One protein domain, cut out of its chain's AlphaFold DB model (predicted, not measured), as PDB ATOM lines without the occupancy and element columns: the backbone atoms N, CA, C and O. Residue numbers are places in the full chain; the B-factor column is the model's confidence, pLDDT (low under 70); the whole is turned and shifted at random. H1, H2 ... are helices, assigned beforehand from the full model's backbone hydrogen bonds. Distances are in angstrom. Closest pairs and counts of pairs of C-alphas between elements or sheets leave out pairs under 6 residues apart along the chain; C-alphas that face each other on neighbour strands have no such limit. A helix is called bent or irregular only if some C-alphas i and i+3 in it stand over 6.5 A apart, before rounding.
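What this domain is: This is residues 954 to 1113 and 1120 to 1135 of the 1239 residues of an uncharacterized protein of Malassezia sympodialis (strain ATCC 42132) (UniProt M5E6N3). Three long helices, H5, H6 and H7, form an up-and-down bundle, each running against the one before it; H2 packs along part of H5, and short H8 lies on the side of the bundle away from H2. H4 lies off beyond one end, touching no helix, and residues 959 to 964 and 1014 to 1019 stick out. The printed part has 176 residues with eight named helices, H1 to H8 in order, and no named strand: all helix. It is compact, with a radius of gyration of the C-alphas of 17.7 A, spanning 53 by 43 by 31 A.

How they stand to each other: H1, residues 954 to 958, is near H5, residues 1028 to 1048. H2, residues 974 to 991, touches H5 with residues 984 to 991 alone, closest at the C-alphas of Trp 984 and Tyr 1039, 7.1 A. H5 and H6, residues 1052 to 1077, form a hairpin, closest at C-alphas 1047 and 1058, 5.1 A. H6 and the hub H7, residues 1085 to 1104, form another at a shallow tilt of 17 degrees, closest at C-alphas 1073 and 1094, 5.3 A. H3, residues 996 to 999, touches H7: C-alphas 997 and 1086 are closest, 5.0 A. H8, residues 1123 to 1131, only just touches H7, with 3 pairs of C-alphas within 8 A, closest at 1102 and 1124, 6.6 A. Every O i to N i+4 pair is within hydrogen-bond range in H1, H4 (residues 1005 to 1014), H5, H7 and H8, but 11 of 14 in H2 and 20 of 22 in H6; H3 is too short for one.

Where its parts are: H1 begins at C-alpha 954 (-4.931, 116.237, 111.161). H2 is 27.3 A long, H5 29.9 A, H6 37.8 A and H7 28.0 A. H6 is irregular, C-alphas 1053 and 1056 being 7.6 A apart. H8 ends at C-alpha 1131 (18.239, 123.384, 127.772).

The domain as a whole: The C-alphas farthest apart, of Met 1013 and Ala 1113, are 54.9 A apart. Residues 1114 to 1119 are not printed, with 9.7 A across the cut. The links H1 to H2 and H4 to H5 are long. Of the printed residues, 32 have a pLDDT under 70, among them 960 to 966.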
ATOM      1  N   GLU A 954      -5.811 117.358 110.818       87.44
ATOM      2  CA  GLU A 954      -4.931 116.237 111.161       87.44
ATOM      3  C   GLU A 954      -5.716 114.917 111.269       87.44
ATOM      4  O   GLU A 954      -5.413 113.942 110.573       87.44
ATOM      5  N   ARG A 955      -6.812 114.917 112.042       86.44
ATOM      6  CA  ARG A 955      -7.670 113.737 112.232       86.44
ATOM      7  C   ARG A 955      -8.369 113.303 110.936       86.44
ATOM      8  O   ARG A 955      -8.447 112.105 110.666       86.44
ATOM      9  N   ALA A 956      -8.805 114.245 110.095       83.06
ATOM     10  CA  ALA A 956      -9.343 113.952 108.763       83.06
ATOM     11  C   ALA A 956      -8.278 113.358 107.821       83.06
ATOM     12  O   ALA A 956      -8.556 112.401 107.096       83.06
ATOM     13  N   ALA A 957      -7.044 113.871 107.865       79.75
ATOM     14  CA  ALA A 957      -5.931 113.401 107.042       79.75
ATOM     15  C   ALA A 957      -5.496 111.959 107.371       79.75
ATOM     16  O   ALA A 957      -4.954 111.278 106.496       79.75
ATOM     17  N   ARG A 958      -5.752 111.472 108.598       76.50
ATOM     18  CA  ARG A 958      -5.541 110.063 108.991       76.50
ATOM     19  C   ARG A 958      -6.650 109.113 108.536       76.50
ATOM     20  O   ARG A 958      -6.371 107.941 108.310       76.50
ATOM     21  N   GLN A 959      -7.892 109.583 108.392       72.69
ATOM     22  CA  GLN A 959      -9.040 108.727 108.050       72.69
ATOM     23  C   GLN A 959      -9.092 108.290 106.571       72.69
ATOM     24  O   GLN A 959      -9.908 107.444 106.215       72.69
ATOM     25  N   GLY A 960      -8.194 108.793 105.715       61.94
ATOM     26  CA  GLY A 960      -7.902 108.162 104.421       61.94
ATOM     27  C   GLY A 960      -8.885 108.463 103.286       61.94
ATOM     28  O   GLY A 960      -9.064 107.634 102.397       61.94
ATOM     29  N   THR A 961      -9.491 109.653 103.260       51.75
ATOM     30  CA  THR A 961     -10.356 110.102 102.145       51.75
ATOM     31  C   THR A 961      -9.609 110.343 100.824       51.75
ATOM     32  O   THR A 961     -10.243 110.494  99.781       51.75
ATOM     33  N   THR A 962      -8.271 110.353 100.834       48.28
ATOM     34  CA  THR A 962      -7.421 110.437  99.635       48.28
ATOM     35  C   THR A 962      -6.228 109.485  99.726       48.28
ATOM     36  O   THR A 962      -5.697 109.214 100.801       48.28
ATOM     37  N   THR A 963      -5.763 108.989  98.576       47.34
ATOM     38  CA  THR A 963      -4.636 108.041  98.453       47.34
ATOM     39  C   THR A 963      -3.246 108.680  98.594       47.34
ATOM     40  O   THR A 963      -2.242 108.015  98.351       47.34
ATOM     41  N   ALA A 964      -3.172 109.959  98.974       54.22
ATOM     42  CA  ALA A 964      -1.936 110.724  99.120       54.22
ATOM     43  C   ALA A 964      -2.077 111.777 100.237       54.22
ATOM     44  O   ALA A 964      -2.039 112.982  99.988       54.22
ATOM     45  N   SER A 965      -2.277 111.316 101.475       63.38
ATOM     46  CA  SER A 965      -2.327 112.199 102.648       63.38
ATOM     47  C   SER A 965      -0.964 112.883 102.865       63.38
ATOM     48  O   SER A 965       0.046 112.181 102.963       63.38
ATOM     49  N   PRO A 966      -0.891 114.226 102.970       66.62
ATOM     50  CA  PRO A 966       0.378 114.961 103.023       66.62
ATOM     51  C   PRO A 966       1.151 114.790 104.340       66.62
ATOM     52  O   PRO A 966       2.263 115.296 104.456       66.62
ATOM     53  N   LEU A 967       0.574 114.096 105.329       73.38
ATOM     54  CA  LEU A 967       1.206 113.762 106.612       73.38
ATOM     55  C   LEU A 967       1.738 112.314 106.656       73.38
ATOM     56  O   LEU A 967       2.333 111.909 107.657       73.38
ATOM     57  N   LEU A 968       1.529 111.523 105.596       73.81
ATOM     58  CA  LEU A 968       2.007 110.142 105.514       73.81
ATOM     59  C   LEU A 968       3.533 110.110 105.330       73.81
ATOM     60  O   LEU A 968       4.071 110.750 104.430       73.81
ATOM     61  N   PHE A 969       4.221 109.336 106.168       75.38
ATOM     62  CA  PHE A 969       5.674 109.169 106.140       75.38
ATOM     63  C   PHE A 969       6.054 107.787 105.580       75.38
ATOM     64  O   PHE A 969       5.389 106.796 105.884       75.38
ATOM     65  N   SER A 970       7.144 107.690 104.808       75.75
ATOM     66  CA  SER A 970       7.721 106.408 104.384       75.75
ATOM     67  C   SER A 970       9.252 106.461 104.294       75.75
ATOM     68  O   SER A 970       9.825 107.416 103.782       75.75
ATOM     69  N   TRP A 971       9.916 105.393 104.749       73.56
ATOM     70  CA  TRP A 971      11.378 105.221 104.670       73.56
ATOM     71  C   TRP A 971      11.886 104.773 103.287       73.56
ATOM     72  O   TRP A 971      13.087 104.572 103.110       73.56
ATOM     73  N   SER A 972      10.985 104.531 102.330       66.75
ATOM     74  CA  SER A 972      11.307 104.000 100.996       66.75
ATOM     75  C   SER A 972      11.591 105.079  99.952       66.75
ATOM     76  O   SER A 972      12.253 104.791  98.960       66.75
ATOM     77  N   ASP A 973      11.090 106.296 100.168       60.31
ATOM     78  CA  ASP A 973      11.270 107.445  99.285       60.31
ATOM     79  C   ASP A 973      11.960 108.573 100.052       60.31
ATOM     80  O   ASP A 973      11.360 109.211 100.914       60.31
ATOM     81  N   GLU A 974      13.189 108.919  99.661       53.78
ATOM     82  CA  GLU A 974      13.880 110.125 100.157       53.78
ATOM     83  C   GLU A 974      13.085 111.412  99.829       53.78
ATOM     84  O   GLU A 974      13.255 112.458 100.457       53.78
ATOM     85  N   ALA A 975      12.158 111.323  98.868       51.62
ATOM     86  CA  ALA A 975      11.201 112.364  98.515       51.62
ATOM     87  C   ALA A 975       9.968 112.453  99.443       51.62
ATOM     88  O   ALA A 975       9.245 113.443  99.347       51.62
ATOM     89  N   ALA A 976       9.709 111.468 100.316       51.69
ATOM     90  CA  ALA A 976       8.544 111.426 101.212       51.69
ATOM     91  C   ALA A 976       8.839 111.960 102.627       51.69
ATOM     92  O   ALA A 976       7.978 112.592 103.242       51.69
ATOM     93  N   GLU A 977      10.070 111.789 103.119       56.47
ATOM     94  CA  GLU A 977      10.495 112.268 104.443       56.47
ATOM     95  C   GLU A 977      10.385 113.806 104.560       56.47
ATOM     96  O   GLU A 977       9.853 114.348 105.534       56.47
ATOM     97  N   ALA A 978      10.836 114.524 103.523       63.62
ATOM     98  CA  ALA A 978      10.872 115.985 103.475       63.62
ATOM     99  C   ALA A 978       9.492 116.693 103.441       63.62
ATOM    100  O   ALA A 978       9.321 117.659 104.192       63.62
ATOM    101  N   PRO A 979       8.503 116.311 102.601       72.94
ATOM    102  CA  PRO A 979       7.201 116.981 102.566       72.94
ATOM    103  C   PRO A 979       6.369 116.745 103.830       72.94
ATOM    104  O   PRO A 979       5.791 117.709 104.328       72.94
ATOM    105  N   ALA A 980       6.336 115.524 104.375       76.56
ATOM    106  CA  ALA A 980       5.498 115.209 105.533       76.56
ATOM    107  C   ALA A 980       5.966 115.947 106.796       76.56
ATOM    108  O   ALA A 980       5.167 116.592 107.478       76.56
ATOM    109  N   HIS A 981       7.280 115.956 107.062       82.06
ATOM    110  CA  HIS A 981       7.848 116.747 108.159       82.06
ATOM    111  C   HIS A 981       7.601 118.252 107.976       82.06
ATOM    112  O   HIS A 981       7.196 118.941 108.912       82.06
ATOM    113  N   LYS A 982       7.763 118.761 106.750       82.94
ATOM    114  CA  LYS A 982       7.509 120.169 106.414       82.94
ATOM    115  C   LYS A 982       6.039 120.567 106.584       82.94
ATOM    116  O   LYS A 982       5.782 121.686 107.024       82.94
ATOM    117  N   ALA A 983       5.089 119.686 106.270       83.31
ATOM    118  CA  ALA A 983       3.661 119.921 106.486       83.31
ATOM    119  C   ALA A 983       3.331 120.016 107.987       83.31
ATOM    120  O   ALA A 983       2.714 120.994 108.416       83.31
ATOM    121  N   TRP A 984       3.837 119.077 108.797       87.38
ATOM    122  CA  TRP A 984       3.744 119.142 110.261       87.38
ATOM    123  C   TRP A 984       4.349 120.429 110.832       87.38
ATOM    124  O   TRP A 984       3.697 121.112 111.623       87.38
ATOM    125  N   LEU A 985       5.557 120.813 110.403       85.81
ATOM    126  CA  LEU A 985       6.181 122.060 110.851       85.81
ATOM    127  C   LEU A 985       5.353 123.296 110.479       85.81
ATOM    128  O   LEU A 985       5.171 124.164 111.327       85.81
ATOM    129  N   GLN A 986       4.807 123.371 109.262       84.56
ATOM    130  CA  GLN A 986       3.966 124.499 108.841       84.56
ATOM    131  C   GLN A 986       2.660 124.599 109.641       84.56
ATOM    132  O   GLN A 986       2.243 125.708 109.978       84.56
ATOM    133  N   MET A 987       2.036 123.467 109.979       87.31
ATOM    134  CA  MET A 987       0.856 123.424 110.848       87.31
ATOM    135  C   MET A 987       1.189 123.910 112.267       87.31
ATOM    136  O   MET A 987       0.507 124.785 112.807       87.31
ATOM    137  N   LEU A 988       2.271 123.396 112.862       88.50
ATOM    138  CA  LEU A 988       2.695 123.780 114.210       88.50
ATOM    139  C   LEU A 988       3.120 125.255 114.270       88.50
ATOM    140  O   LEU A 988       2.625 125.990 115.118       88.50
ATOM    141  N   GLU A 989       3.942 125.740 113.337       86.06
ATOM    142  CA  GLU A 989       4.419 127.134 113.310       86.06
ATOM    143  C   GLU A 989       3.301 128.169 113.092       86.06
ATOM    144  O   GLU A 989       3.441 129.318 113.520       86.06
ATOM    145  N   ARG A 990       2.165 127.779 112.495       82.00
ATOM    146  CA  ARG A 990       0.937 128.596 112.466       82.00
ATOM    147  C   ARG A 990       0.176 128.571 113.796       82.00
ATOM    148  O   ARG A 990      -0.389 129.581 114.189       82.00
ATOM    149  N   CYS A 991       0.197 127.452 114.516       80.62
ATOM    150  CA  CYS A 991      -0.518 127.285 115.785       80.62
ATOM    151  C   CYS A 991       0.257 127.764 117.026       80.62
ATOM    152  O   CYS A 991      -0.346 127.913 118.090       80.62
ATOM    153  N   THR A 992       1.584 127.925 116.954       81.81
ATOM    154  CA  THR A 992       2.462 127.980 118.145       81.81
ATOM    155  C   THR A 992       3.330 129.235 118.216       81.81
ATOM    156  O   THR A 992       4.485 129.176 118.633       81.81
ATOM    157  N   GLN A 993       2.797 130.388 117.820       85.75
ATOM    158  CA  GLN A 993       3.483 131.675 117.968       85.75
ATOM    159  C   GLN A 993       3.084 132.347 119.281       85.75
ATOM    160  O   GLN A 993       1.923 132.293 119.677       85.75
ATOM    161  N   ALA A 994       4.018 133.044 119.934       81.69
ATOM    162  CA  ALA A 994       3.774 133.680 121.234       81.69
ATOM    163  C   ALA A 994       2.668 134.760 121.228       81.69
ATOM    164  O   ALA A 994       2.197 135.122 122.297       81.69
ATOM    165  N   ALA A 995       2.244 135.258 120.058       79.88
ATOM    166  CA  ALA A 995       1.066 136.122 119.937       79.88
ATOM    167  C   ALA A 995      -0.238 135.348 120.202       79.88
ATOM    168  O   ALA A 995      -1.032 135.761 121.035       79.88
ATOM    169  N   HIS A 996      -0.410 134.169 119.595       80.44
ATOM    170  CA  HIS A 996      -1.653 133.392 119.686       80.44
ATOM    171  C   HIS A 996      -1.972 132.933 121.118       80.44
ATOM    172  O   HIS A 996      -3.134 132.816 121.471       80.44
ATOM    173  N   PHE A 997      -0.962 132.763 121.978       76.88
ATOM    174  CA  PHE A 997      -1.169 132.502 123.412       76.88
ATOM    175  C   PHE A 997      -1.700 133.717 124.194       76.88
ATOM    176  O   PHE A 997      -2.252 133.528 125.273       76.88
ATOM    177  N   GLN A 998      -1.515 134.946 123.695       69.69
ATOM    178  CA  GLN A 998      -2.123 136.159 124.261       69.69
ATOM    179  C   GLN A 998      -3.596 136.282 123.839       69.69
ATOM    180  O   GLN A 998      -4.421 136.717 124.637       69.69
ATOM    181  N   ASP A 999      -3.901 135.875 122.603       62.12
ATOM    182  CA  ASP A 999      -5.245 135.906 122.013       62.12
ATOM    183  C   ASP A 999      -6.113 134.693 122.433       62.12
ATOM    184  O   ASP A 999      -7.340 134.733 122.326       62.12
ATOM    185  N   ASP A1000      -5.492 133.620 122.945       64.69
ATOM    186  CA  ASP A1000      -6.159 132.452 123.532       64.69
ATOM    187  C   ASP A1000      -6.953 132.834 124.794       64.69
ATOM    188  O   ASP A1000      -6.482 132.719 125.932       64.69
ATOM    189  N   ALA A1001      -8.220 133.200 124.610       57.41
ATOM    190  CA  ALA A1001      -9.184 133.184 125.699       57.41
ATOM    191  C   ALA A1001      -9.214 131.792 126.363       57.41
ATOM    192  O   ALA A1001      -9.232 130.758 125.683       57.41
ATOM    193  N   THR A1002      -9.278 131.753 127.700       60.69
ATOM    194  CA  THR A1002      -9.566 130.515 128.439       60.69
ATOM    195  C   THR A1002     -10.822 129.867 127.867       60.69
ATOM    196  O   THR A1002     -11.799 130.579 127.623       60.69
ATOM    197  N   ALA A1003     -10.791 128.545 127.677       63.00
ATOM    198  CA  ALA A1003     -11.838 127.786 126.998       63.00
ATOM    199  C   ALA A1003     -13.249 128.273 127.384       63.00
ATOM    200  O   ALA A1003     -13.577 128.293 128.577       63.00
ATOM    201  N   PRO A1004     -14.065 128.723 126.411       72.31
ATOM    202  CA  PRO A1004     -15.274 129.477 126.708       72.31
ATOM    203  C   PRO A1004     -16.222 128.610 127.531       72.31
ATOM    204  O   PRO A1004     -16.565 127.508 127.107       72.31
ATOM    205  N   ALA A1005     -16.665 129.103 128.691       73.62
ATOM    206  CA  ALA A1005     -17.495 128.320 129.613       73.62
ATOM    207  C   ALA A1005     -18.777 127.796 128.932       73.62
ATOM    208  O   ALA A1005     -19.184 126.667 129.175       73.62
ATOM    209  N   TRP A1006     -19.327 128.561 127.983       77.19
ATOM    210  CA  TRP A1006     -20.408 128.137 127.088       77.19
ATOM    211  C   TRP A1006     -20.071 126.931 126.204       77.19
ATOM    212  O   TRP A1006     -20.911 126.051 126.047       77.19
ATOM    213  N   GLY A1007     -18.860 126.864 125.649       78.19
ATOM    214  CA  GLY A1007     -18.408 125.728 124.843       78.19
ATOM    215  C   GLY A1007     -18.066 124.509 125.690       78.19
ATOM    216  O   GLY A1007     -18.384 123.391 125.306       78.19
ATOM    217  N   LEU A1008     -17.496 124.709 126.881       78.38
ATOM    218  CA  LEU A1008     -17.275 123.617 127.834       78.38
ATOM    219  C   LEU A1008     -18.609 123.033 128.331       78.38
ATOM    220  O   LEU A1008     -18.752 121.817 128.426       78.38
ATOM    221  N   LEU A1009     -19.603 123.890 128.594       78.44
ATOM    222  CA  LEU A1009     -20.977 123.488 128.900       78.44
ATOM    223  C   LEU A1009     -21.632 122.771 127.706       78.44
ATOM    224  O   LEU A1009     -22.304 121.766 127.914       78.44
ATOM    225  N   SER A1010     -21.412 123.249 126.473       79.88
ATOM    226  CA  SER A1010     -21.907 122.615 125.241       79.88
ATOM    227  C   SER A1010     -21.344 121.206 125.068       79.88
ATOM    228  O   SER A1010     -22.116 120.252 125.030       79.88
ATOM    229  N   ALA A1011     -20.016 121.051 125.082       79.38
ATOM    230  CA  ALA A1011     -19.360 119.752 124.941       79.38
ATOM    231  C   ALA A1011     -19.746 118.779 126.070       79.38
ATOM    232  O   ALA A1011     -19.944 117.591 125.818       79.38
ATOM    233  N   TRP A1012     -19.933 119.266 127.304       79.25
ATOM    234  CA  TRP A1012     -20.446 118.438 128.400       79.25
ATOM    235  C   TRP A1012     -21.894 117.995 128.150       79.25
ATOM    236  O   TRP A1012     -22.203 116.814 128.277       79.25
ATOM    237  N   MET A1013     -22.785 118.910 127.750       78.25
ATOM    238  CA  MET A1013     -24.180 118.579 127.422       78.25
ATOM    239  C   MET A1013     -24.288 117.640 126.217       78.25
ATOM    240  O   MET A1013     -25.198 116.816 126.165       78.25
ATOM    241  N   HIS A1014     -23.372 117.751 125.259       75.94
ATOM    242  CA  HIS A1014     -23.367 116.935 124.056       75.94
ATOM    243  C   HIS A1014     -22.775 115.532 124.274       75.94
ATOM    244  O   HIS A1014     -23.325 114.562 123.754       75.94
ATOM    245  N   THR A1015     -21.701 115.400 125.058       72.94
ATOM    246  CA  THR A1015     -21.090 114.088 125.343       72.94
ATOM    247  C   THR A1015     -22.006 113.212 126.205       72.94
ATOM    248  O   THR A1015     -22.616 113.719 127.155       72.94
ATOM    249  N   PRO A1016     -22.120 111.902 125.921       69.38
ATOM    250  CA  PRO A1016     -22.837 110.969 126.783       69.38
ATOM    251  C   PRO A1016     -22.044 110.696 128.071       69.38
ATOM    252  O   PRO A1016     -20.821 110.797 128.104       69.38
ATOM    253  N   VAL A1017     -22.740 110.304 129.144       65.00
ATOM    254  CA  VAL A1017     -22.143 110.062 130.481       65.00
ATOM    255  C   VAL A1017     -21.047 108.980 130.473       65.00
ATOM    256  O   VAL A1017     -20.181 108.978 131.344       65.00
ATOM    257  N   SER A1018     -21.065 108.080 129.488       63.34
ATOM    258  CA  SER A1018     -20.132 106.960 129.326       63.34
ATOM    259  C   SER A1018     -18.772 107.316 128.713       63.34
ATOM    260  O   SER A1018     -17.878 106.473 128.742       63.34
ATOM    261  N   GLU A1019     -18.600 108.508 128.129       66.38
ATOM    262  CA  GLU A1019     -17.416 108.844 127.323       66.38
ATOM    263  C   GLU A1019     -16.552 109.956 127.947       66.38
ATOM    264  O   GLU A1019     -17.075 110.894 128.556       66.38
ATOM    265  N   PRO A1020     -15.211 109.896 127.799       70.50
ATOM    266  CA  PRO A1020     -14.327 110.971 128.233       70.50
ATOM    267  C   PRO A1020     -14.510 112.207 127.341       70.50
ATOM    268  O   PRO A1020     -14.471 112.121 126.114       70.50
ATOM    269  N   ILE A1021     -14.678 113.375 127.960       71.56
ATOM    270  CA  ILE A1021     -15.017 114.612 127.248       71.56
ATOM    271  C   ILE A1021     -13.796 115.135 126.475       71.56
ATOM    272  O   ILE A1021     -12.851 115.647 127.081       71.56
ATOM    273  N   ASP A1022     -13.814 115.061 125.140       76.94
ATOM    274  CA  ASP A1022     -12.740 115.626 124.311       76.94
ATOM    275  C   ASP A1022     -12.843 117.161 124.224       76.94
ATOM    276  O   ASP A1022     -13.421 117.741 123.302       76.94
ATOM    277  N   LEU A1023     -12.229 117.837 125.198       78.25
ATOM    278  CA  LEU A1023     -12.144 119.297 125.258       78.25
ATOM    279  C   LEU A1023     -11.305 119.920 124.122       78.25
ATOM    280  O   LEU A1023     -11.266 121.150 124.013       78.25
ATOM    281  N   SER A1024     -10.624 119.127 123.283       82.62
ATOM    282  CA  SER A1024      -9.717 119.639 122.246       82.62
ATOM    283  C   SER A1024     -10.419 120.381 121.106       82.62
ATOM    284  O   SER A1024      -9.830 121.302 120.551       82.62
ATOM    285  N   TYR A1025     -11.690 120.093 120.813       82.69
ATOM    286  CA  TYR A1025     -12.456 120.855 119.814       82.69
ATOM    287  C   TYR A1025     -12.977 122.210 120.330       82.69
ATOM    288  O   TYR A1025     -13.330 123.077 119.533       82.69
ATOM    289  N   VAL A1026     -12.995 122.426 121.652       79.50
ATOM    290  CA  VAL A1026     -13.495 123.662 122.288       79.50
ATOM    291  C   VAL A1026     -12.355 124.561 122.760       79.50
ATOM    292  O   VAL A1026     -12.363 125.772 122.513       79.50
ATOM    293  N   SER A1027     -11.373 123.984 123.452       81.94
ATOM    294  CA  SER A1027     -10.284 124.703 124.110       81.94
ATOM    295  C   SER A1027      -9.043 124.787 123.215       81.94
ATOM    296  O   SER A1027      -8.439 123.747 122.945       81.94
ATOM    297  N   PRO A1028      -8.566 125.991 122.831       82.94
ATOM    298  CA  PRO A1028      -7.309 126.137 122.093       82.94
ATOM    299  C   PRO A1028      -6.103 125.532 122.827       82.94
ATOM    300  O   PRO A1028      -5.197 124.980 122.204       82.94
ATOM    301  N   THR A1029      -6.108 125.562 124.165       81.12
ATOM    302  CA  THR A1029      -5.016 125.032 124.999       81.12
ATOM    303  C   THR A1029      -5.054 123.507 125.120       81.12
ATOM    304  O   THR A1029      -4.016 122.880 125.330       81.12
ATOM    305  N   ALA A1030      -6.225 122.879 124.961       82.38
ATOM    306  CA  ALA A1030      -6.330 121.430 124.795       82.38
ATOM    307  C   ALA A1030      -5.970 121.025 123.358       82.38
ATOM    308  O   ALA A1030      -5.148 120.131 123.181       82.38
ATOM    309  N   ALA A1031      -6.479 121.743 122.349       87.44
ATOM    310  CA  ALA A1031      -6.170 121.529 120.935       87.44
ATOM    311  C   ALA A1031      -4.662 121.561 120.653       87.44
ATOM    312  O   ALA A1031      -4.115 120.641 120.051       87.44
ATOM    313  N   ARG A1032      -3.959 122.585 121.154       88.62
ATOM    314  CA  ARG A1032      -2.511 122.729 120.960       88.62
ATOM    315  C   ARG A1032      -1.714 121.646 121.700       88.62
ATOM    316  O   ARG A1032      -0.720 121.168 121.164       88.62
ATOM    317  N   ARG A1033      -2.153 121.218 122.895       87.25
ATOM    318  CA  ARG A1033      -1.550 120.072 123.612       87.25
ATOM    319  C   ARG A1033      -1.790 118.745 122.882       87.25
ATOM    320  O   ARG A1033      -0.891 117.912 122.878       87.25
ATOM    321  N   ALA A1034      -2.951 118.567 122.250       88.69
ATOM    322  CA  ALA A1034      -3.240 117.415 121.400       88.69
ATOM    323  C   ALA A1034      -2.356 117.420 120.140       88.69
ATOM    324  O   ALA A1034      -1.608 116.474 119.949       88.69
ATOM    325  N   LEU A1035      -2.325 118.509 119.361       90.81
ATOM    326  CA  LEU A1035      -1.491 118.624 118.151       90.81
ATOM    327  C   LEU A1035      -0.005 118.306 118.387       90.81
ATOM    328  O   LEU A1035       0.603 117.595 117.591       90.81
ATOM    329  N   TRP A1036       0.591 118.796 119.481       91.81
ATOM    330  CA  TRP A1036       1.983 118.456 119.809       91.81
ATOM    331  C   TRP A1036       2.168 117.005 120.252       91.81
ATOM    332  O   TRP A1036       3.239 116.451 120.020       91.81
ATOM    333  N   ARG A1037       1.160 116.382 120.873       90.56
ATOM    334  CA  ARG A1037       1.187 114.947 121.176       90.56
ATOM    335  C   ARG A1037       1.133 114.136 119.886       90.56
ATOM    336  O   ARG A1037       2.028 113.341 119.658       90.56
ATOM    337  N   GLU A1038       0.159 114.416 119.025       90.44
ATOM    338  CA  GLU A1038      -0.005 113.748 117.732       90.44
ATOM    339  C   GLU A1038       1.252 113.872 116.851       90.44
ATOM    340  O   GLU A1038       1.664 112.891 116.243       90.44
ATOM    341  N   TYR A1039       1.931 115.029 116.851       91.38
ATOM    342  CA  TYR A1039       3.227 115.197 116.175       91.38
ATOM    343  C   TYR A1039       4.349 114.345 116.787       91.38
ATOM    344  O   TYR A1039       5.096 113.692 116.062       91.38
ATOM    345  N   LEU A1040       4.510 114.365 118.114       90.69
ATOM    346  CA  LEU A1040       5.574 113.612 118.791       90.69
ATOM    347  C   LEU A1040       5.365 112.098 118.671       90.69
ATOM    348  O   LEU A1040       6.338 111.356 118.548       90.69
ATOM    349  N   ASP A1041       4.110 111.666 118.660       89.44
ATOM    350  CA  ASP A1041       3.709 110.275 118.500       89.44
ATOM    351  C   ASP A1041       3.888 109.837 117.031       89.44
ATOM    352  O   ASP A1041       4.469 108.787 116.784       89.44
ATOM    353  N   TRP A1042       3.574 110.697 116.049       89.62
ATOM    354  CA  TRP A1042       3.939 110.500 114.633       89.62
ATOM    355  C   TRP A1042       5.462 110.369 114.425       89.62
ATOM    356  O   TRP A1042       5.902 109.491 113.683       89.62
ATOM    357  N   VAL A1043       6.287 111.172 115.117       88.75
ATOM    358  CA  VAL A1043       7.759 111.009 115.108       88.75
ATOM    359  C   VAL A1043       8.174 109.666 115.725       88.75
ATOM    360  O   VAL A1043       9.098 109.027 115.218       88.75
ATOM    361  N   GLN A1044       7.507 109.211 116.794       86.88
ATOM    362  CA  GLN A1044       7.781 107.909 117.408       86.88
ATOM    363  C   GLN A1044       7.438 106.755 116.457       86.88
ATOM    364  O   GLN A1044       8.286 105.897 116.221       86.88
ATOM    365  N   ASP A1045       6.226 106.743 115.907       86.44
ATOM    366  CA  ASP A1045       5.734 105.675 115.037       86.44
ATOM    367  C   ASP A1045       6.559 105.590 113.749       86.44
ATOM    368  O   ASP A1045       6.962 104.497 113.348       86.44
ATOM    369  N   ALA A1046       6.921 106.734 113.154       84.19
ATOM    370  CA  ALA A1046       7.859 106.783 112.036       84.19
ATOM    371  C   ALA A1046       9.223 106.171 112.410       84.19
ATOM    372  O   ALA A1046       9.745 105.338 111.668       84.19
ATOM    373  N   ALA A1047       9.786 106.514 113.573       84.50
ATOM    374  CA  ALA A1047      11.074 105.979 114.021       84.50
ATOM    375  C   ALA A1047      11.042 104.470 114.330       84.50
ATOM    376  O   ALA A1047      12.023 103.771 114.074       84.50
ATOM    377  N   LEU A1048       9.925 103.957 114.859       83.25
ATOM    378  CA  LEU A1048       9.728 102.534 115.150       83.25
ATOM    379  C   LEU A1048       9.401 101.706 113.895       83.25
ATOM    380  O   LEU A1048       9.739 100.525 113.845       83.25
ATOM    381  N   ALA A1049       8.810 102.318 112.866       83.69
ATOM    382  CA  ALA A1049       8.554 101.703 111.560       83.69
ATOM    383  C   ALA A1049       9.794 101.639 110.638       83.69
ATOM    384  O   ALA A1049       9.679 101.253 109.471       83.69
ATOM    385  N   ALA A1050      10.977 102.028 111.124       81.25
ATOM    386  CA  ALA A1050      12.207 102.025 110.338       81.25
ATOM    387  C   ALA A1050      12.681 100.602 109.979       81.25
ATOM    388  O   ALA A1050      12.702  99.721 110.844       81.25
ATOM    389  N   PRO A1051      13.132 100.355 108.730       80.88
ATOM    390  CA  PRO A1051      13.769  99.089 108.382       80.88
ATOM    391  C   PRO A1051      15.052  98.908 109.203       80.88
ATOM    392  O   PRO A1051      15.742  99.882 109.515       80.88
ATOM    393  N   SER A1052      15.395  97.659 109.534       75.75
ATOM    394  CA  SER A1052      16.489  97.310 110.459       75.75
ATOM    395  C   SER A1052      17.811  98.028 110.154       75.75
ATOM    396  O   SER A1052      18.485  98.488 111.075       75.75
ATOM    397  N   GLU A1053      18.139  98.180 108.871       78.00
ATOM    398  CA  GLU A1053      19.338  98.857 108.363       78.00
ATOM    399  C   GLU A1053      19.369 100.366 108.682       78.00
ATOM    400  O   GLU A1053      20.424 100.884 109.045       78.00
ATOM    401  N   ARG A1054      18.218 101.058 108.634       77.81
ATOM    402  CA  ARG A1054      18.090 102.502 108.924       77.81
ATOM    403  C   ARG A1054      17.733 102.821 110.380       77.81
ATOM    404  O   ARG A1054      17.632 103.990 110.731       77.81
ATOM    405  N   THR A1055      17.585 101.831 111.266       78.00
ATOM    406  CA  THR A1055      17.204 102.049 112.687       78.00
ATOM    407  C   THR A1055      18.058 103.090 113.419       78.00
ATOM    408  O   THR A1055      17.546 103.849 114.241       78.00
ATOM    409  N   ARG A1056      19.357 103.171 113.104       78.75
ATOM    410  CA  ARG A1056      20.249 104.206 113.642       78.75
ATOM    411  C   ARG A1056      19.939 105.597 113.082       78.75
ATOM    412  O   ARG A1056      19.913 106.555 113.847       78.75
ATOM    413  N   GLU A1057      19.726 105.705 111.777       80.12
ATOM    414  CA  GLU A1057      19.417 106.963 111.085       80.12
ATOM    415  C   GLU A1057      18.058 107.501 111.555       80.12
ATOM    416  O   GLU A1057      17.945 108.674 111.900       80.12
ATOM    417  N   ALA A1058      17.071 106.615 111.716       80.81
ATOM    418  CA  ALA A1058      15.767 106.909 112.300       80.81
ATOM    419  C   ALA A1058      15.852 107.402 113.754       80.81
ATOM    420  O   ALA A1058      15.165 108.354 114.127       80.81
ATOM    421  N   ALA A1059      16.729 106.808 114.572       80.25
ATOM    422  CA  ALA A1059      16.994 107.301 115.920       80.25
ATOM    423  C   ALA A1059      17.693 108.674 115.904       80.25
ATOM    424  O   ALA A1059      17.301 109.560 116.661       80.25
ATOM    425  N   GLU A1060      18.689 108.890 115.036       83.31
ATOM    426  CA  GLU A1060      19.374 110.186 114.883       83.31
ATOM    427  C   GLU A1060      18.409 111.294 114.403       83.31
ATOM    428  O   GLU A1060      18.421 112.394 114.964       83.31
ATOM    429  N   TRP A1061      17.506 110.974 113.469       87.00
ATOM    430  CA  TRP A1061      16.421 111.829 112.975       87.00
ATOM    431  C   TRP A1061      15.402 112.182 114.068       87.00
ATOM    432  O   TRP A1061      15.229 113.359 114.392       87.00
ATOM    433  N   ALA A1062      14.783 111.186 114.710       85.12
ATOM    434  CA  ALA A1062      13.767 111.414 115.740       85.12
ATOM    435  C   ALA A1062      14.325 112.227 116.919       85.12
ATOM    436  O   ALA A1062      13.675 113.140 117.428       85.12
ATOM    437  N   TRP A1063      15.576 111.966 117.310       85.38
ATOM    438  CA  TRP A1063      16.260 112.741 118.343       85.38
ATOM    439  C   TRP A1063      16.585 114.179 117.937       85.38
ATOM    440  O   TRP A1063      16.688 115.029 118.826       85.38
ATOM    441  N   ALA A1064      16.749 114.484 116.649       86.69
ATOM    442  CA  ALA A1064      16.830 115.864 116.182       86.69
ATOM    443  C   ALA A1064      15.464 116.558 116.321       86.69
ATOM    444  O   ALA A1064      15.387 117.623 116.938       86.69
ATOM    445  N   LEU A1065      14.384 115.916 115.862       88.50
ATOM    446  CA  LEU A1065      13.030 116.483 115.899       88.50
ATOM    447  C   LEU A1065      12.495 116.679 117.324       88.50
ATOM    448  O   LEU A1065      11.884 117.705 117.624       88.50
ATOM    449  N   TYR A1066      12.777 115.752 118.243       89.44
ATOM    450  CA  TYR A1066      12.439 115.921 119.657       89.44
ATOM    451  C   TYR A1066      13.200 117.089 120.310       89.44
ATOM    452  O   TYR A1066      12.623 117.856 121.085       89.44
ATOM    453  N   LYS A1067      14.487 117.271 119.980       88.81
ATOM    454  CA  LYS A1067      15.270 118.426 120.454       88.81
ATOM    455  C   LYS A1067      14.714 119.734 119.896       88.81
ATOM    456  O   LYS A1067      14.627 120.702 120.651       88.81
ATOM    457  N   GLU A1068      14.307 119.744 118.628       89.62
ATOM    458  CA  GLU A1068      13.654 120.878 117.972       89.62
ATOM    459  C   GLU A1068      12.308 121.222 118.633       89.62
ATOM    460  O   GLU A1068      12.055 122.390 118.913       89.62
ATOM    461  N   ALA A1069      11.479 120.231 118.985       89.88
ATOM    462  CA  ALA A1069      10.209 120.441 119.689       89.88
ATOM    463  C   ALA A1069      10.395 121.104 121.070       89.88
ATOM    464  O   ALA A1069       9.698 122.067 121.414       89.88
ATOM    465  N   VAL A1070      11.380 120.640 121.852       89.94
ATOM    466  CA  VAL A1070      11.742 121.246 123.147       89.94
ATOM    467  C   VAL A1070      12.298 122.665 122.958       89.94
ATOM    468  O   VAL A1070      11.954 123.559 123.731       89.94
ATOM    469  N   GLN A1071      13.104 122.907 121.917       90.38
ATOM    470  CA  GLN A1071      13.631 124.244 121.599       90.38
ATOM    471  C   GLN A1071      12.534 125.213 121.139       90.38
ATOM    472  O   GLN A1071      12.482 126.333 121.637       90.38
ATOM    473  N   LYS A1072      11.635 124.799 120.238       88.50
ATOM    474  CA  LYS A1072      10.540 125.637 119.722       88.50
ATOM    475  C   LYS A1072       9.553 126.014 120.827       88.50
ATOM    476  O   LYS A1072       9.257 127.195 120.993       88.50
ATOM    477  N   THR A1073       9.113 125.058 121.649       91.00
ATOM    478  CA  THR A1073       8.241 125.365 122.804       91.00
ATOM    479  C   THR A1073       8.949 126.207 123.873       91.00
ATOM    480  O   THR A1073       8.349 127.142 124.404       91.00
ATOM    481  N   GLY A1074      10.237 125.958 124.135       88.44
ATOM    482  CA  GLY A1074      11.049 126.782 125.037       88.44
ATOM    483  C   GLY A1074      11.234 128.220 124.536       88.44
ATOM    484  O   GLY A1074      11.115 129.164 125.311       88.44
ATOM    485  N   ALA A1075      11.444 128.416 123.229       88.38
ATOM    486  CA  ALA A1075      11.565 129.735 122.609       88.38
ATOM    487  C   ALA A1075      10.255 130.543 122.668       88.38
ATOM    488  O   ALA A1075      10.292 131.758 122.866       88.38
ATOM    489  N   VAL A1076       9.098 129.876 122.565       87.56
ATOM    490  CA  VAL A1076       7.786 130.497 122.816       87.56
ATOM    491  C   VAL A1076       7.683 130.952 124.272       87.56
ATOM    492  O   VAL A1076       7.398 132.121 124.519       87.56
ATOM    493  N   LEU A1077       7.989 130.076 125.235       87.19
ATOM    494  CA  LEU A1077       7.955 130.370 126.674       87.19
ATOM    495  C   LEU A1077       8.965 131.457 127.109       87.19
ATOM    496  O   LEU A1077       8.725 132.186 128.079       87.19
ATOM    497  N   ALA A1078      10.075 131.599 126.385       86.31
ATOM    498  CA  ALA A1078      11.062 132.663 126.560       86.31
ATOM    499  C   ALA A1078      10.625 134.020 125.967       86.31
ATOM    500  O   ALA A1078      11.307 135.026 126.168       86.31
ATOM    501  N   SER A1079       9.497 134.084 125.247       85.44
ATOM    502  CA  SER A1079       8.997 135.332 124.670       85.44
ATOM    503  C   SER A1079       8.531 136.311 125.751       85.44
ATOM    504  O   SER A1079       7.638 136.014 126.545       85.44
ATOM    505  N   SER A1080       9.064 137.534 125.712       77.06
ATOM    506  CA  SER A1080       8.688 138.641 126.606       77.06
ATOM    507  C   SER A1080       7.243 139.133 126.446       77.06
ATOM    508  O   SER A1080       6.811 140.002 127.198       77.06
ATOM    509  N   LYS A1081       6.488 138.588 125.482       76.81
ATOM    510  CA  LYS A1081       5.062 138.875 125.278       76.81
ATOM    511  C   LYS A1081       4.137 138.103 126.231       76.81
ATOM    512  O   LYS A1081       3.008 138.532 126.451       76.81
ATOM    513  N   LEU A1082       4.582 136.972 126.783       80.88
ATOM    514  CA  LEU A1082       3.723 136.077 127.564       80.88
ATOM    515  C   LEU A1082       3.638 136.491 129.038       80.88
ATOM    516  O   LEU A1082       4.640 136.465 129.757       80.88
ATOM    517  N   VAL A1083       2.425 136.807 129.500       77.69
ATOM    518  CA  VAL A1083       2.121 137.259 130.870       77.69
ATOM    519  C   VAL A1083       0.845 136.574 131.377       77.69
ATOM    520  O   VAL A1083      -0.097 136.389 130.608       77.69
ATOM    521  N   GLY A1084       0.800 136.210 132.665       78.88
ATOM    522  CA  GLY A1084      -0.360 135.554 133.289       78.88
ATOM    523  C   GLY A1084      -0.755 134.255 132.582       78.88
ATOM    524  O   GLY A1084       0.114 133.536 132.094       78.88
ATOM    525  N   ALA A1085      -2.060 134.006 132.433       71.62
ATOM    526  CA  ALA A1085      -2.589 132.767 131.850       71.62
ATOM    527  C   ALA A1085      -2.000 132.413 130.466       71.62
ATOM    528  O   ALA A1085      -1.828 131.238 130.160       71.62
ATOM    529  N   ALA A1086      -1.623 133.402 129.644       77.62
ATOM    530  CA  ALA A1086      -0.925 133.179 128.371       77.62
ATOM    531  C   ALA A1086       0.440 132.490 128.563       77.62
ATOM    532  O   ALA A1086       0.821 131.597 127.803       77.62
ATOM    533  N   ARG A1087       1.171 132.889 129.611       84.25
ATOM    534  CA  ARG A1087       2.428 132.266 130.035       84.25
ATOM    535  C   ARG A1087       2.186 130.898 130.658       84.25
ATOM    536  O   ARG A1087       2.908 129.969 130.318       84.25
ATOM    537  N   ASP A1088       1.167 130.761 131.498       80.44
ATOM    538  CA  ASP A1088       0.850 129.503 132.183       80.44
ATOM    539  C   ASP A1088       0.416 128.416 131.177       80.44
ATOM    540  O   ASP A1088       0.868 127.275 131.245       80.44
ATOM    541  N   ASN A1089      -0.359 128.792 130.153       81.44
ATOM    542  CA  ASN A1089      -0.725 127.930 129.025       81.44
ATOM    543  C   ASN A1089       0.494 127.516 128.175       81.44
ATOM    544  O   ASN A1089       0.565 126.379 127.703       81.44
ATOM    545  N   ALA A1090       1.463 128.416 127.971       86.81
ATOM    546  CA  ALA A1090       2.711 128.102 127.272       86.81
ATOM    547  C   ALA A1090       3.643 127.212 128.112       86.81
ATOM    548  O   ALA A1090       4.276 126.307 127.567       86.81
ATOM    549  N   GLN A1091       3.680 127.424 129.431       88.25
ATOM    550  CA  GLN A1091       4.392 126.579 130.387       88.25
ATOM    551  C   GLN A1091       3.810 125.162 130.368       88.25
ATOM    552  O   GLN A1091       4.543 124.219 130.093       88.25
ATOM    553  N   ALA A1092       2.490 125.014 130.515       85.19
ATOM    554  CA  ALA A1092       1.805 123.722 130.465       85.19
ATOM    555  C   ALA A1092       1.996 122.977 129.127       85.19
ATOM    556  O   ALA A1092       2.002 121.745 129.101       85.19
ATOM    557  N   LEU A1093       2.182 123.693 128.009       89.31
ATOM    558  CA  LEU A1093       2.544 123.072 126.732       89.31
ATOM    559  C   LEU A1093       4.008 122.612 126.699       89.31
ATOM    560  O   LEU A1093       4.275 121.485 126.283       89.31
ATOM    561  N   HIS A1094       4.950 123.462 127.117       92.25
ATOM    562  CA  HIS A1094       6.372 123.112 127.170       92.25
ATOM    563  C   HIS A1094       6.613 121.931 128.117       92.25
ATOM    564  O   HIS A1094       7.316 120.990 127.758       92.25
ATOM    565  N   ASP A1095       5.948 121.931 129.270       91.88
ATOM    566  CA  ASP A1095       5.930 120.845 130.246       91.88
ATOM    567  C   ASP A1095       5.376 119.547 129.632       91.88
ATOM    568  O   ASP A1095       5.989 118.490 129.780       91.88
ATOM    569  N   HIS A1096       4.268 119.606 128.875       89.62
ATOM    570  CA  HIS A1096       3.721 118.430 128.185       89.62
ATOM    571  C   HIS A1096       4.689 117.867 127.130       89.62
ATOM    572  O   HIS A1096       4.880 116.653 127.063       89.62
ATOM    573  N   VAL A1097       5.340 118.732 126.344       91.62
ATOM    574  CA  VAL A1097       6.337 118.333 125.333       91.62
ATOM    575  C   VAL A1097       7.606 117.767 125.979       91.62
ATOM    576  O   VAL A1097       8.125 116.756 125.509       91.62
ATOM    577  N   VAL A1098       8.084 118.352 127.080       90.94
ATOM    578  CA  VAL A1098       9.235 117.845 127.845       90.94
ATOM    579  C   VAL A1098       8.924 116.490 128.485       90.94
ATOM    580  O   VAL A1098       9.734 115.567 128.378       90.94
ATOM    581  N   ALA A1099       7.747 116.338 129.096       89.06
ATOM    582  CA  ALA A1099       7.325 115.076 129.690       89.06
ATOM    583  C   ALA A1099       7.136 113.979 128.629       89.06
ATOM    584  O   ALA A1099       7.622 112.860 128.813       89.06
ATOM    585  N   ARG A1100       6.508 114.303 127.486       88.88
ATOM    586  CA  ARG A1100       6.359 113.356 126.374       88.88
ATOM    587  C   ARG A1100       7.721 112.978 125.796       88.88
ATOM    588  O   ARG A1100       7.989 111.787 125.706       88.88
ATOM    589  N   PHE A1101       8.626 113.925 125.531       88.25
ATOM    590  CA  PHE A1101       9.992 113.604 125.084       88.25
ATOM    591  C   PHE A1101      10.711 112.636 126.037       88.25
ATOM    592  O   PHE A1101      11.271 111.637 125.588       88.25
ATOM    593  N   LEU A1102      10.677 112.890 127.349       85.12
ATOM    594  CA  LEU A1102      11.346 112.024 128.322       85.12
ATOM    595  C   LEU A1102      10.742 110.611 128.358       85.12
ATOM    596  O   LEU A1102      11.506 109.649 128.442       85.12
ATOM    597  N   ALA A1103       9.422 110.468 128.204       84.00
ATOM    598  CA  ALA A1103       8.772 109.167 128.047       84.00
ATOM    599  C   ALA A1103       9.183 108.469 126.734       84.00
ATOM    600  O   ALA A1103       9.639 107.325 126.757       84.00
ATOM    601  N   LEU A1104       9.111 109.166 125.595       80.69
ATOM    602  CA  LEU A1104       9.439 108.617 124.273       80.69
ATOM    603  C   LEU A1104      10.922 108.217 124.145       80.69
ATOM    604  O   LEU A1104      11.233 107.199 123.521       80.69
ATOM    605  N   SER A1105      11.827 108.935 124.824       76.25
ATOM    606  CA  SER A1105      13.273 108.650 124.871       76.25
ATOM    607  C   SER A1105      13.652 107.307 125.517       76.25
ATOM    608  O   SER A1105      14.810 106.897 125.447       76.25
ATOM    609  N   THR A1106      12.693 106.609 126.139       74.81
ATOM    610  CA  THR A1106      12.873 105.228 126.623       74.81
ATOM    611  C   THR A1106      12.697 104.183 125.517       74.81
ATOM    612  O   THR A1106      13.327 103.131 125.580       74.81
ATOM    613  N   SER A1107      11.886 104.485 124.493       77.00
ATOM    614  CA  SER A1107      11.592 103.584 123.367       77.00
ATOM    615  C   SER A1107      12.561 103.754 122.192       77.00
ATOM    616  O   SER A1107      12.952 102.765 121.577       77.00
ATOM    617  N   VAL A1108      13.004 104.988 121.918       76.00
ATOM    618  CA  VAL A1108      13.991 105.302 120.871       76.00
ATOM    619  C   VAL A1108      15.314 105.702 121.544       76.00
ATOM    620  O   VAL A1108      15.426 106.832 122.030       76.00
ATOM    621  N   PRO A1109      16.319 104.808 121.624       68.56
ATOM    622  CA  PRO A1109      17.550 105.061 122.374       68.56
ATOM    623  C   PRO A1109      18.421 106.153 121.735       68.56
ATOM    624  O   PRO A1109      18.428 106.342 120.522       68.56
ATOM    625  N   ALA A1110      19.194 106.858 122.566       67.56
ATOM    626  CA  ALA A1110      20.047 107.951 122.112       67.56
ATOM    627  C   ALA A1110      21.200 107.464 121.208       67.56
ATOM    628  O   ALA A1110      21.903 106.516 121.578       67.56
ATOM    629  N   PRO A1111      21.486 108.147 120.086       68.12
ATOM    630  CA  PRO A1111      22.650 107.841 119.263       68.12
ATOM    631  C   PRO A1111      23.949 108.178 120.005       68.12
ATOM    632  O   PRO A1111      24.159 109.307 120.455       68.12
ATOM    633  N   THR A1112      24.848 107.196 120.135       60.16
ATOM    634  CA  THR A1112      26.143 107.373 120.815       60.16
ATOM    635  C   THR A1112      27.289 107.445 119.807       60.16
ATOM    636  O   THR A1112      27.451 106.578 118.952       60.16
ATOM    637  N   ALA A1113      28.122 108.482 119.916       54.06
ATOM    638  CA  ALA A1113      29.151 108.772 118.915       54.06
ATOM    639  C   ALA A1113      30.282 107.723 118.834       54.06
ATOM    640  O   ALA A1113      30.923 107.604 117.794       54.06
ATOM    641  N   GLY A1120      24.156 106.425 127.059       55.88
ATOM    642  CA  GLY A1120      23.019 106.780 126.199       55.88
ATOM    643  C   GLY A1120      21.718 107.097 126.947       55.88
ATOM    644  O   GLY A1120      20.949 107.948 126.508       55.88
ATOM    645  N   ARG A1121      21.463 106.445 128.090       60.66
ATOM    646  CA  ARG A1121      20.167 106.530 128.803       60.66
ATOM    647  C   ARG A1121      19.919 107.866 129.512       60.66
ATOM    648  O   ARG A1121      18.761 108.253 129.668       60.66
ATOM    649  N   ASP A1122      20.980 108.580 129.884       67.69
ATOM    650  CA  ASP A1122      20.896 109.888 130.553       67.69
ATOM    651  C   ASP A1122      21.158 111.073 129.609       67.69
ATOM    652  O   ASP A1122      20.992 112.229 129.998       67.69
ATOM    653  N   ALA A1123      21.436 110.809 128.326       75.12
ATOM    654  CA  ALA A1123      21.476 111.827 127.275       75.12
ATOM    655  C   ALA A1123      20.183 112.674 127.123       75.12
ATOM    656  O   ALA A1123      20.317 113.875 126.874       75.12
ATOM    657  N   PRO A1124      18.942 112.148 127.287       77.75
ATOM    658  CA  PRO A1124      17.742 112.981 127.170       77.75
ATOM    659  C   PRO A1124      17.578 113.857 128.413       77.75
ATOM    660  O   PRO A1124      17.335 115.055 128.301       77.75
ATOM    661  N   LEU A1125      17.786 113.277 129.599       81.69
ATOM    662  CA  LEU A1125      17.699 113.974 130.878       81.69
ATOM    663  C   LEU A1125      18.721 115.113 130.967       81.69
ATOM    664  O   LEU A1125      18.352 116.239 131.276       81.69
ATOM    665  N   THR A1126      19.994 114.839 130.674       83.69
ATOM    666  CA  THR A1126      21.070 115.844 130.735       83.69
ATOM    667  C   THR A1126      20.868 116.975 129.728       83.69
ATOM    668  O   THR A1126      21.115 118.129 130.072       83.69
ATOM    669  N   TYR A1127      20.343 116.680 128.531       85.19
ATOM    670  CA  TYR A1127      19.917 117.703 127.575       85.19
ATOM    671  C   TYR A1127      18.801 118.586 128.156       85.19
ATOM    672  O   TYR A1127      18.985 119.794 128.263       85.19
ATOM    673  N   VAL A1128      17.684 118.005 128.611       85.06
ATOM    674  CA  VAL A1128      16.536 118.773 129.137       85.06
ATOM    675  C   VAL A1128      16.915 119.560 130.400       85.06
ATOM    676  O   VAL A1128      16.540 120.722 130.528       85.06
ATOM    677  N   LEU A1129      17.719 118.994 131.308       83.94
ATOM    678  CA  LEU A1129      18.234 119.706 132.486       83.94
ATOM    679  C   LEU A1129      19.096 120.926 132.110       83.94
ATOM    680  O   LEU A1129      19.118 121.906 132.860       83.94
ATOM    681  N   ALA A1130      19.793 120.889 130.972       84.62
ATOM    682  CA  ALA A1130      20.616 121.992 130.486       84.62
ATOM    683  C   ALA A1130      19.838 123.011 129.631       84.62
ATOM    684  O   ALA A1130      20.130 124.202 129.714       84.62
ATOM    685  N   SER A1131      18.870 122.567 128.820       81.38
ATOM    686  CA  SER A1131      18.239 123.384 127.772       81.38
ATOM    687  C   SER A1131      16.743 123.658 127.949       81.38
ATOM    688  O   SER A1131      16.188 124.387 127.129       81.38
ATOM    689  N   SER A1132      16.064 123.070 128.942       85.62
ATOM    690  CA  SER A1132      14.628 123.286 129.170       85.62
ATOM    691  C   SER A1132      14.322 124.225 130.337       85.62
ATOM    692  O   SER A1132      15.058 124.339 131.326       85.62
ATOM    693  N   SER A1133      13.163 124.860 130.207       85.81
ATOM    694  CA  SER A1133      12.526 125.736 131.186       85.81
ATOM    695  C   SER A1133      11.211 125.126 131.689       85.81
ATOM    696  O   SER A1133      10.242 125.848 131.901       85.81
ATOM    697  N   ALA A1134      11.151 123.795 131.829       88.00
ATOM    698  CA  ALA A1134       9.984 123.113 132.393       88.00
ATOM    699  C   ALA A1134       9.765 123.491 133.873       88.00
ATOM    700  O   ALA A1134      10.741 123.732 134.596       88.00
ATOM    701  N   SER A1135       8.501 123.546 134.302       90.00
ATOM    702  CA  SER A1135       8.090 124.028 135.629       90.00
ATOM    703  C   SER A1135       8.500 123.092 136.766       90.00
ATOM    704  O   SER A1135       8.731 121.895 136.560       90.00
TER     705      SER A1135